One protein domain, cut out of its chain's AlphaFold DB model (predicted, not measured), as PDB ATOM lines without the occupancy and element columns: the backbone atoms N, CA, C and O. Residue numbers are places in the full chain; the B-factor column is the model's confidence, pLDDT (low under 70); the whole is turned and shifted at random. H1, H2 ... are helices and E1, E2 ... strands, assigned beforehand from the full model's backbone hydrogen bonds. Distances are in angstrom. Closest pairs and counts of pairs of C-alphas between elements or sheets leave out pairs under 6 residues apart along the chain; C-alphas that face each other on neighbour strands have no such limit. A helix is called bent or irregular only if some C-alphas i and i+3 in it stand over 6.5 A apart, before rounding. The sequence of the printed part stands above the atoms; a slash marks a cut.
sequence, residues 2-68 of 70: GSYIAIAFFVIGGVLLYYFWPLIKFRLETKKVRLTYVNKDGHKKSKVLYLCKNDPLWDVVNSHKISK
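What this domain is: This is residues 2 to 68 of the 70 residues of an uncharacterized protein of Photobacterium damselae (UniProt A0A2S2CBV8). A long bent helix, H1, sticks out with residues 2 to 25 from one end of a hairpin of two strands, E1 and E2; near that end a shorter helix, H2, begins beside the hairpin, its residues 62 to 68 sticking out. The 67 printed residues run H1, E1, E2, H2, mixed, with an antiparallel sheet, E1 - E2. The whole is extended, radius of gyration of the C-alphas 20.7 A, spanning 70 by 22 by 21 A.

Where its parts are: H1, residues 2 to 29, starts at C-alpha 2 (176.509, 171.602, 204.213). Assigned as one helix by its hydrogen bonds, it is bent: C-alphas 19 and 22 are 6.8 A apart. Its arms are H1a, residues 2 to 19, 26.2 A, and H1b, residues 22 to 29. E1, residues 30 to 38, measures 24.9 A; E2, residues 44 to 52, 24.5 A. H2, residues 57 to 68, 17.3 A, ends at C-alpha 68 (133.708, 162.343, 173.108).

How they stand to each other: H1a and H1b stand at a steep tilt of 50 degrees. In the hairpin, N 31 and O 51 are 2.9 A apart, within hydrogen-bond range. The closest C-alphas of E2 and H2, Leu 51 and Trp 58, are 6.7 A apart. H1a and H2 are apart. Every O i to N i+4 pair is within range in H1a and H1b, 7 of 8 in H2.

The domain as a whole: The farthest C-alphas, Gly 2 and Asp 41, are 71.0 A apart. The printed part has no cut; its links are tight. Twelve residues have pLDDT under 70, among them 64 to 68.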
ATOM      1  N   GLY A   2     177.510 171.930 205.252       69.94
ATOM      2  CA  GLY A   2     176.509 171.602 204.213       69.94
ATOM      3  C   GLY A   2     175.242 170.864 204.685       69.94
ATOM      4  O   GLY A   2     174.164 171.103 204.155       69.94
ATOM      5  N   SER A   3     175.341 170.024 205.723       78.75
ATOM      6  CA  SER A   3     174.192 169.262 206.246       78.75
ATOM      7  C   SER A   3     173.109 170.156 206.875       78.75
ATOM      8  O   SER A   3     171.930 169.969 206.599       78.75
ATOM      9  N   TYR A   4     173.491 171.196 207.624       86.38
ATOM     10  CA  TYR A   4     172.537 172.137 208.233       86.38
ATOM     11  C   TYR A   4     171.782 172.959 207.185       86.38
ATOM     12  O   TYR A   4     170.601 173.251 207.349       86.38
ATOM     13  N   ILE A   5     172.457 173.289 206.082       86.25
ATOM     14  CA  ILE A   5     171.862 174.007 204.952       86.25
ATOM     15  C   ILE A   5     170.818 173.121 204.265       86.25
ATOM     16  O   ILE A   5     169.705 173.575 204.019       86.25
ATOM     17  N   ALA A   6     171.129 171.842 204.033       86.50
ATOM     18  CA  ALA A   6     170.171 170.895 203.464       86.50
ATOM     19  C   ALA A   6     168.927 170.723 204.353       86.50
ATOM     20  O   ALA A   6     167.805 170.728 203.850       86.50
ATOM     21  N   ILE A   7     169.113 170.643 205.676       87.94
ATOM     22  CA  ILE A   7     168.007 170.555 206.640       87.94
ATOM     23  C   ILE A   7     167.136 171.819 206.583       87.94
ATOM     24  O   ILE A   7     165.913 171.710 206.515       87.94
ATOM     25  N   ALA A   8     167.741 173.010 206.543       87.88
ATOM     26  CA  ALA A   8     167.001 174.267 206.438       87.88
ATOM     27  C   ALA A   8     166.149 174.329 205.158       87.88
ATOM     28  O   ALA A   8     164.970 174.678 205.223       87.88
ATOM     29  N   PHE A   9     166.698 173.918 204.011       89.88
ATOM     30  CA  PHE A   9     165.942 173.838 202.757       89.88
ATOM     31  C   PHE A   9     164.783 172.839 202.825       89.88
ATOM     32  O   PHE A   9     163.699 173.138 202.325       89.88
ATOM     33  N   PHE A  10     164.972 171.685 203.471       90.00
ATOM     34  CA  PHE A  10     163.903 170.699 203.651       90.00
ATOM     35  C   PHE A  10     162.766 171.220 204.530       90.00
ATOM     36  O   PHE A  10     161.597 171.036 204.188       90.00
ATOM     37  N   VAL A  11     163.090 171.904 205.629       91.56
ATOM     38  CA  VAL A  11     162.081 172.494 206.520       91.56
ATOM     39  C   VAL A  11     161.309 173.597 205.796       91.56
ATOM     40  O   VAL A  11     160.080 173.583 205.797       91.56
ATOM     41  N   ILE A  12     162.006 174.507 205.111       92.69
ATOM     42  CA  ILE A  12     161.371 175.595 204.350       92.69
ATOM     43  C   ILE A  12     160.496 175.028 203.223       92.69
ATOM     44  O   ILE A  12     159.345 175.436 203.067       92.69
ATOM     45  N   GLY A  13     161.007 174.051 202.470       92.50
ATOM     46  CA  GLY A  13     160.262 173.379 201.406       92.50
ATOM     47  C   GLY A  13     159.017 172.658 201.925       92.50
ATOM     48  O   GLY A  13     157.948 172.779 201.328       92.50
ATOM     49  N   GLY A  14     159.123 171.968 203.063       91.62
ATOM     50  CA  GLY A  14     157.996 171.295 203.711       91.62
ATOM     51  C   GLY A  14     156.907 172.266 204.169       91.62
ATOM     52  O   GLY A  14     155.726 172.026 203.920       91.62
ATOM     53  N   VAL A  15     157.291 173.398 204.770       92.38
ATOM     54  CA  VAL A  15     156.347 174.445 205.196       92.38
ATOM     55  C   VAL A  15     155.644 175.076 203.994       92.38
ATOM     56  O   VAL A  15     154.424 175.241 204.015       92.38
ATOM     57  N   LEU A  16     156.382 175.376 202.920       91.06
ATOM     58  CA  LEU A  16     155.792 175.887 201.681       91.06
ATOM     59  C   LEU A  16     154.803 174.877 201.092       91.06
ATOM     60  O   LEU A  16     153.668 175.244 200.792       91.06
ATOM     61  N   LEU A  17     155.185 173.603 200.979       88.50
ATOM     62  CA  LEU A  17     154.296 172.553 200.475       88.50
ATOM     63  C   LEU A  17     153.023 172.428 201.311       88.50
ATOM     64  O   LEU A  17     151.943 172.332 200.734       88.50
ATOM     65  N   TYR A  18     153.125 172.486 202.640       89.00
ATOM     66  CA  TYR A  18     151.963 172.465 203.528       89.00
ATOM     67  C   TYR A  18     151.013 173.640 203.257       89.00
ATOM     68  O   TYR A  18     149.801 173.452 203.150       89.00
ATOM     69  N   TYR A  19     151.560 174.842 203.069       88.19
ATOM     70  CA  TYR A  19     150.769 176.045 202.811       88.19
ATOM     71  C   TYR A  19     150.134 176.057 201.411       88.19
ATOM     72  O   TYR A  19     149.015 176.540 201.231       88.19
ATOM     73  N   PHE A  20     150.820 175.495 200.412       87.12
ATOM     74  CA  PHE A  20     150.320 175.399 199.038       87.12
ATOM     75  C   PHE A  20     149.407 174.192 198.795       87.12
ATOM     76  O   PHE A  20     148.627 174.203 197.839       87.12
ATOM     77  N   TRP A  21     149.436 173.177 199.660       83.75
ATOM     78  CA  TRP A  21     148.578 171.996 199.571       83.75
ATOM     79  C   TRP A  21     147.078 172.308 199.402       83.75
ATOM     80  O   TRP A  21     146.469 171.776 198.466       83.75
ATOM     81  N   PRO A  22     146.449 173.182 200.221       82.62
ATOM     82  CA  PRO A  22     145.037 173.517 200.049       82.62
ATOM     83  C   PRO A  22     144.753 174.205 198.710       82.62
ATOM     84  O   PRO A  22     143.713 173.937 198.112       82.62
ATOM     85  N   LEU A  23     145.675 175.023 198.186       81.44
ATOM     86  CA  LEU A  23     145.511 175.640 196.865       81.44
ATOM     87  C   LEU A  23     145.538 174.600 195.747       81.44
ATOM     88  O   LEU A  23     144.735 174.685 194.819       81.44
ATOM     89  N   ILE A  24     146.437 173.617 195.830       78.31
ATOM     90  CA  ILE A  24     146.514 172.521 194.857       78.31
ATOM     91  C   ILE A  24     145.226 171.699 194.908       78.31
ATOM     92  O   ILE A  24     144.635 171.423 193.863       78.31
ATOM     93  N   LYS A  25     144.746 171.371 196.111       77.75
ATOM     94  CA  LYS A  25     143.483 170.651 196.299       77.75
ATOM     95  C   LYS A  25     142.305 171.422 195.700       77.75
ATOM     96  O   LYS A  25     141.568 170.865 194.894       77.75
ATOM     97  N   PHE A  26     142.193 172.717 195.994       73.00
ATOM     98  CA  PHE A  26     141.132 173.569 195.454       73.00
ATOM     99  C   PHE A  26     141.208 173.668 193.925       73.00
ATOM    100  O   PHE A  26     140.200 173.557 193.232       73.00
ATOM    101  N   ARG A  27     142.420 173.799 193.375       73.00
ATOM    102  CA  ARG A  27     142.662 173.825 191.926       73.00
ATOM    103  C   ARG A  27     142.228 172.522 191.253       73.00
ATOM    104  O   ARG A  27     141.664 172.590 190.167       73.00
ATOM    105  N   LEU A  28     142.488 171.370 191.875       69.94
ATOM    106  CA  LEU A  28     142.073 170.054 191.378       69.94
ATOM    107  C   LEU A  28     140.560 169.827 191.512       69.94
ATOM    108  O   LEU A  28     139.966 169.140 190.682       69.94
ATOM    109  N   GLU A  29     139.933 170.408 192.534       68.50
ATOM    110  CA  GLU A  29     138.488 170.315 192.774       68.50
ATOM    111  C   GLU A  29     137.662 171.268 191.898       68.50
ATOM    112  O   GLU A  29     136.472 171.026 191.688       68.50
ATOM    113  N   THR A  30     138.279 172.316 191.342       68.06
ATOM    114  CA  THR A  30     137.633 173.242 190.400       68.06
ATOM    115  C   THR A  30     137.961 172.907 188.945       68.06
ATOM    116  O   THR A  30     139.121 172.920 188.534       68.06
ATOM    117  N   LYS A  31     136.943 172.690 188.108       68.75
ATOM    118  CA  LYS A  31     137.113 172.448 186.666       68.75
ATOM    119  C   LYS A  31     136.531 173.612 185.876       68.75
ATOM    120  O   LYS A  31     135.404 174.044 186.110       68.75
ATOM    121  N   LYS A  32     137.303 174.139 184.922       70.81
ATOM    122  CA  LYS A  32     136.806 175.171 184.003       70.81
ATOM    123  C   LYS A  32     135.933 174.517 182.940       70.81
ATOM    124  O   LYS A  32     136.411 173.659 182.199       70.81
ATOM    125  N   VAL A  33     134.687 174.954 182.823       68.69
ATOM    126  CA  VAL A  33     133.743 174.468 181.816       68.69
ATOM    127  C   VAL A  33     133.225 175.652 181.017       68.69
ATOM    128  O   VAL A  33     132.762 176.651 181.563       68.69
ATOM    129  N   ARG A  34     133.317 175.566 179.691       69.94
ATOM    130  CA  ARG A  34     132.789 176.593 178.793       69.94
ATOM    131  C   ARG A  34     131.366 176.215 178.402       69.94
ATOM    132  O   ARG A  34     131.167 175.307 177.602       69.94
ATOM    133  N   LEU A  35     130.389 176.924 178.950       72.88
ATOM    134  CA  LEU A  35     128.989 176.783 178.569       72.88
ATOM    135  C   LEU A  35     128.728 177.644 177.339       72.88
ATOM    136  O   LEU A  35     129.067 178.827 177.325       72.88
ATOM    137  N   THR A  36     128.137 177.059 176.303       75.56
ATOM    138  CA  THR A  36     127.682 177.799 175.124       75.56
ATOM    139  C   THR A  36     126.186 177.605 174.997       75.56
ATOM    140  O   THR A  36     125.728 176.493 174.761       75.56
ATOM    141  N   TYR A  37     125.438 178.686 175.186       75.81
ATOM    142  CA  TYR A  37     123.998 178.701 174.988       75.81
ATOM    143  C   TYR A  37     123.706 179.064 173.534       75.81
ATOM    144  O   TYR A  37     124.311 180.002 173.009       75.81
ATOM    145  N   VAL A  38     122.802 178.326 172.896       81.12
ATOM    146  CA  VAL A  38     122.332 178.603 171.536       81.12
ATOM    147  C   VAL A  38     120.845 178.899 171.630       81.12
ATOM    148  O   VAL A  38     120.079 178.049 172.079       81.12
ATOM    149  N   ASN A  39     120.450 180.120 171.271       81.31
ATOM    150  CA  ASN A  39     119.047 180.520 171.289       81.31
ATOM    151  C   ASN A  39     118.316 180.012 170.032       81.31
ATOM    152  O   ASN A  39     118.967 179.668 169.045       81.31
ATOM    153  N   LYS A  40     116.974 179.996 170.041       82.25
ATOM    154  CA  LYS A  40     116.160 179.555 168.883       82.25
ATOM    155  C   LYS A  40     116.440 180.362 167.606       82.25
ATOM    156  O   LYS A  40     116.357 179.815 166.516       82.25
ATOM    157  N   ASP A  41     116.878 181.608 167.768       82.50
ATOM    158  CA  ASP A  41     117.289 182.517 166.690       82.50
ATOM    159  C   ASP A  41     118.738 182.286 166.205       82.50
ATOM    160  O   ASP A  41     119.296 183.084 165.459       82.50
ATOM    161  N   GLY A  42     119.414 181.234 166.680       76.81
ATOM    162  CA  GLY A  42     120.783 180.885 166.285       76.81
ATOM    163  C   GLY A  42     121.890 181.692 166.977       76.81
ATOM    164  O   GLY A  42     123.074 181.382 166.812       76.81
ATOM    165  N   HIS A  43     121.546 182.686 167.801       77.00
ATOM    166  CA  HIS A  43     122.525 183.460 168.565       77.00
ATOM    167  C   HIS A  43     123.238 182.603 169.619       77.00
ATOM    168  O   HIS A  43     122.604 181.964 170.464       77.00
ATOM    169  N   LYS A  44     124.577 182.624 169.589       81.56
ATOM    170  CA  LYS A  44     125.443 181.863 170.500       81.56
ATOM    171  C   LYS A  44     126.052 182.779 171.555       81.56
ATOM    172  O   LYS A  44     126.728 183.749 171.214       81.56
ATOM    173  N   LYS A  45     125.876 182.448 172.835       75.25
ATOM    174  CA  LYS A  45     126.527 183.145 173.955       75.25
ATOM    175  C   LYS A  45     127.356 182.151 174.755       75.25
ATOM    176  O   LYS A  45     126.819 181.199 175.319       75.25
ATOM    177  N   SER A  46     128.669 182.360 174.796       76.38
ATOM    178  CA  SER A  46     129.575 181.534 175.597       76.38
ATOM    179  C   SER A  46     129.887 182.208 176.931       76.38
ATOM    180  O   SER A  46     130.276 183.373 176.957       76.38
ATOM    181  N   LYS A  47     129.776 181.464 178.034       78.19
ATOM    182  CA  LYS A  47     130.218 181.881 179.369       78.19
ATOM    183  C   LYS A  47     131.111 180.797 179.967       78.19
ATOM    184  O   LYS A  47     130.822 179.609 179.852       78.19
ATOM    185  N   VAL A  48     132.217 181.205 180.580       75.69
ATOM    186  CA  VAL A  48     133.096 180.282 181.307       75.69
ATOM    187  C   VAL A  48     132.566 180.157 182.729       75.69
ATOM    188  O   VAL A  48     132.446 181.160 183.431       75.69
ATOM    189  N   LEU A  49     132.223 178.937 183.125       76.69
ATOM    190  CA  LEU A  49     131.791 178.588 184.469       76.69
ATOM    191  C   LEU A  49     132.899 177.770 185.141       76.69
ATOM    192  O   LEU A  49     133.493 176.881 184.529       76.69
ATOM    193  N   TYR A  50     133.187 178.087 186.395       72.88
ATOM    194  CA  TYR A  50     134.065 177.287 187.239       72.88
ATOM    195  C   TYR A  50     133.164 176.369 188.054       72.88
ATOM    196  O   TYR A  50     132.398 176.857 188.877       72.88
ATOM    197  N   LEU A  51     133.203 175.073 187.754       74.56
ATOM    198  CA  LEU A  51     132.411 174.061 188.447       74.56
ATOM    199  C   LEU A  51     133.241 173.451 189.568       74.56
ATOM    200  O   LEU A  51     134.384 173.042 189.330       74.56
ATOM    201  N   CYS A  52     132.667 173.388 190.763       74.62
ATOM    202  CA  CYS A  52     133.231 172.649 191.881       74.62
ATOM    203  C   CYS A  52     132.788 171.186 191.818       74.62
ATOM    204  O   CYS A  52     131.734 170.854 191.281       74.62
ATOM    205  N   LYS A  53     133.573 170.292 192.419       72.12
ATOM    206  CA  LYS A  53     133.265 168.854 192.482       72.12
ATOM    207  C   LYS A  53     131.944 168.525 193.195       72.12
ATOM    208  O   LYS A  53     131.358 167.483 192.938       72.12
ATOM    209  N   ASN A  54     131.488 169.423 194.065       76.38
ATOM    210  CA  ASN A  54     130.232 169.289 194.802       76.38
ATOM    211  C   ASN A  54     129.020 169.822 194.020       76.38
ATOM    212  O   ASN A  54     127.899 169.724 194.512       76.38
ATOM    213  N   ASP A  55     129.224 170.417 192.837       77.38
ATOM    214  CA  ASP A  55     128.114 170.889 192.016       77.38
ATOM    215  C   ASP A  55     127.418 169.714 191.316       77.38
ATOM    216  O   ASP A  55     128.087 168.884 190.699       77.38
ATOM    217  N   PRO A  56     126.074 169.681 191.275       77.50
ATOM    218  CA  PRO A  56     125.316 168.609 190.616       77.50
ATOM    219  C   PRO A  56     125.593 168.510 189.105       77.50
ATOM    220  O   PRO A  56     125.382 167.473 188.482       77.50
ATOM    221  N   LEU A  57     126.099 169.584 188.492       77.25
ATOM    222  CA  LEU A  57     126.491 169.614 187.082       77.25
ATOM    223  C   LEU A  57     127.835 168.914 186.811       77.25
ATOM    224  O   LEU A  57     128.180 168.696 185.646       77.25
ATOM    225  N   TRP A  58     128.596 168.559 187.848       77.69
ATOM    226  CA  TRP A  58     129.899 167.908 187.718       77.69
ATOM    227  C   TRP A  58     129.808 166.554 187.002       77.69
ATOM    228  O   TRP A  58     130.569 166.290 186.063       77.69
ATOM    229  N   ASP A  59     128.835 165.730 187.390       76.38
ATOM    230  CA  ASP A  59     128.642 164.388 186.833       76.38
ATOM    231  C   ASP A  59     128.166 164.434 185.376       76.38
ATOM    232  O   ASP A  59     128.614 163.655 184.527       76.38
ATOM    233  N   VAL A  60     127.328 165.419 185.046       77.56
ATOM    234  CA  VAL A  60     126.843 165.651 183.678       77.56
ATOM    235  C   VAL A  60     127.990 166.070 182.756       77.56
ATOM    236  O   VAL A  60     128.114 165.577 181.636       77.56
ATOM    237  N   VAL A  61     128.884 166.946 183.220       75.56
ATOM    238  CA  VAL A  61     130.046 167.366 182.422       75.56
ATOM    239  C   VAL A  61     131.064 166.232 182.256       75.56
ATOM    240  O   VAL A  61     131.654 166.100 181.180       75.56
ATOM    241  N   ASN A  62     131.295 165.415 183.286       70.88
ATOM    242  CA  ASN A  62     132.238 164.295 183.192       70.88
ATOM    243  C   ASN A  62     131.742 163.192 182.254       70.88
ATOM    244  O   ASN A  62     132.510 162.750 181.399       70.88
ATOM    245  N   SER A  63     130.472 162.801 182.357       73.38
ATOM    246  CA  SER A  63     129.871 161.795 181.470       73.38
ATOM    247  C   SER A  63     129.899 162.225 179.998       73.38
ATOM    248  O   SER A  63     130.255 161.434 179.124       73.38
ATOM    249  N   HIS A  64     129.640 163.505 179.712       68.81
ATOM    250  CA  HIS A  64     129.670 164.020 178.342       68.81
ATOM    251  C   HIS A  64     131.086 164.102 177.744       68.81
ATOM    252  O   HIS A  64     131.247 164.033 176.525       68.81
ATOM    253  N   LYS A  65     132.128 164.246 178.577       62.44
ATOM    254  CA  LYS A  65     133.526 164.252 178.110       62.44
ATOM    255  C   LYS A  65     134.006 162.846 177.743       62.44
ATOM    256  O   LYS A  65     134.658 162.702 176.717       62.44
ATOM    257  N   ILE A  66     133.627 161.834 178.527       58.34
ATOM    258  CA  ILE A  66     133.961 160.421 178.263       58.34
ATOM    259  C   ILE A  66     133.375 159.971 176.916       58.34
ATOM    260  O   ILE A  66     134.065 159.345 176.125       58.34
ATOM    261  N   SER A  67     132.143 160.382 176.601       56.91
ATOM    262  CA  SER A  67     131.488 160.062 175.323       56.91
ATOM    263  C   SER A  67     132.139 160.698 174.086       56.91
ATOM    264  O   SER A  67     131.800 160.300 172.978       56.91
ATOM    265  N   LYS A  68     132.999 161.713 174.238       55.28
ATOM    266  CA  LYS A  68     133.708 162.343 173.108       55.28
ATOM    267  C   LYS A  68     135.109 161.781 172.878       55.28
ATOM    268  O   LYS A  68     135.729 162.135 171.881       55.28
TER     269      LYS A  68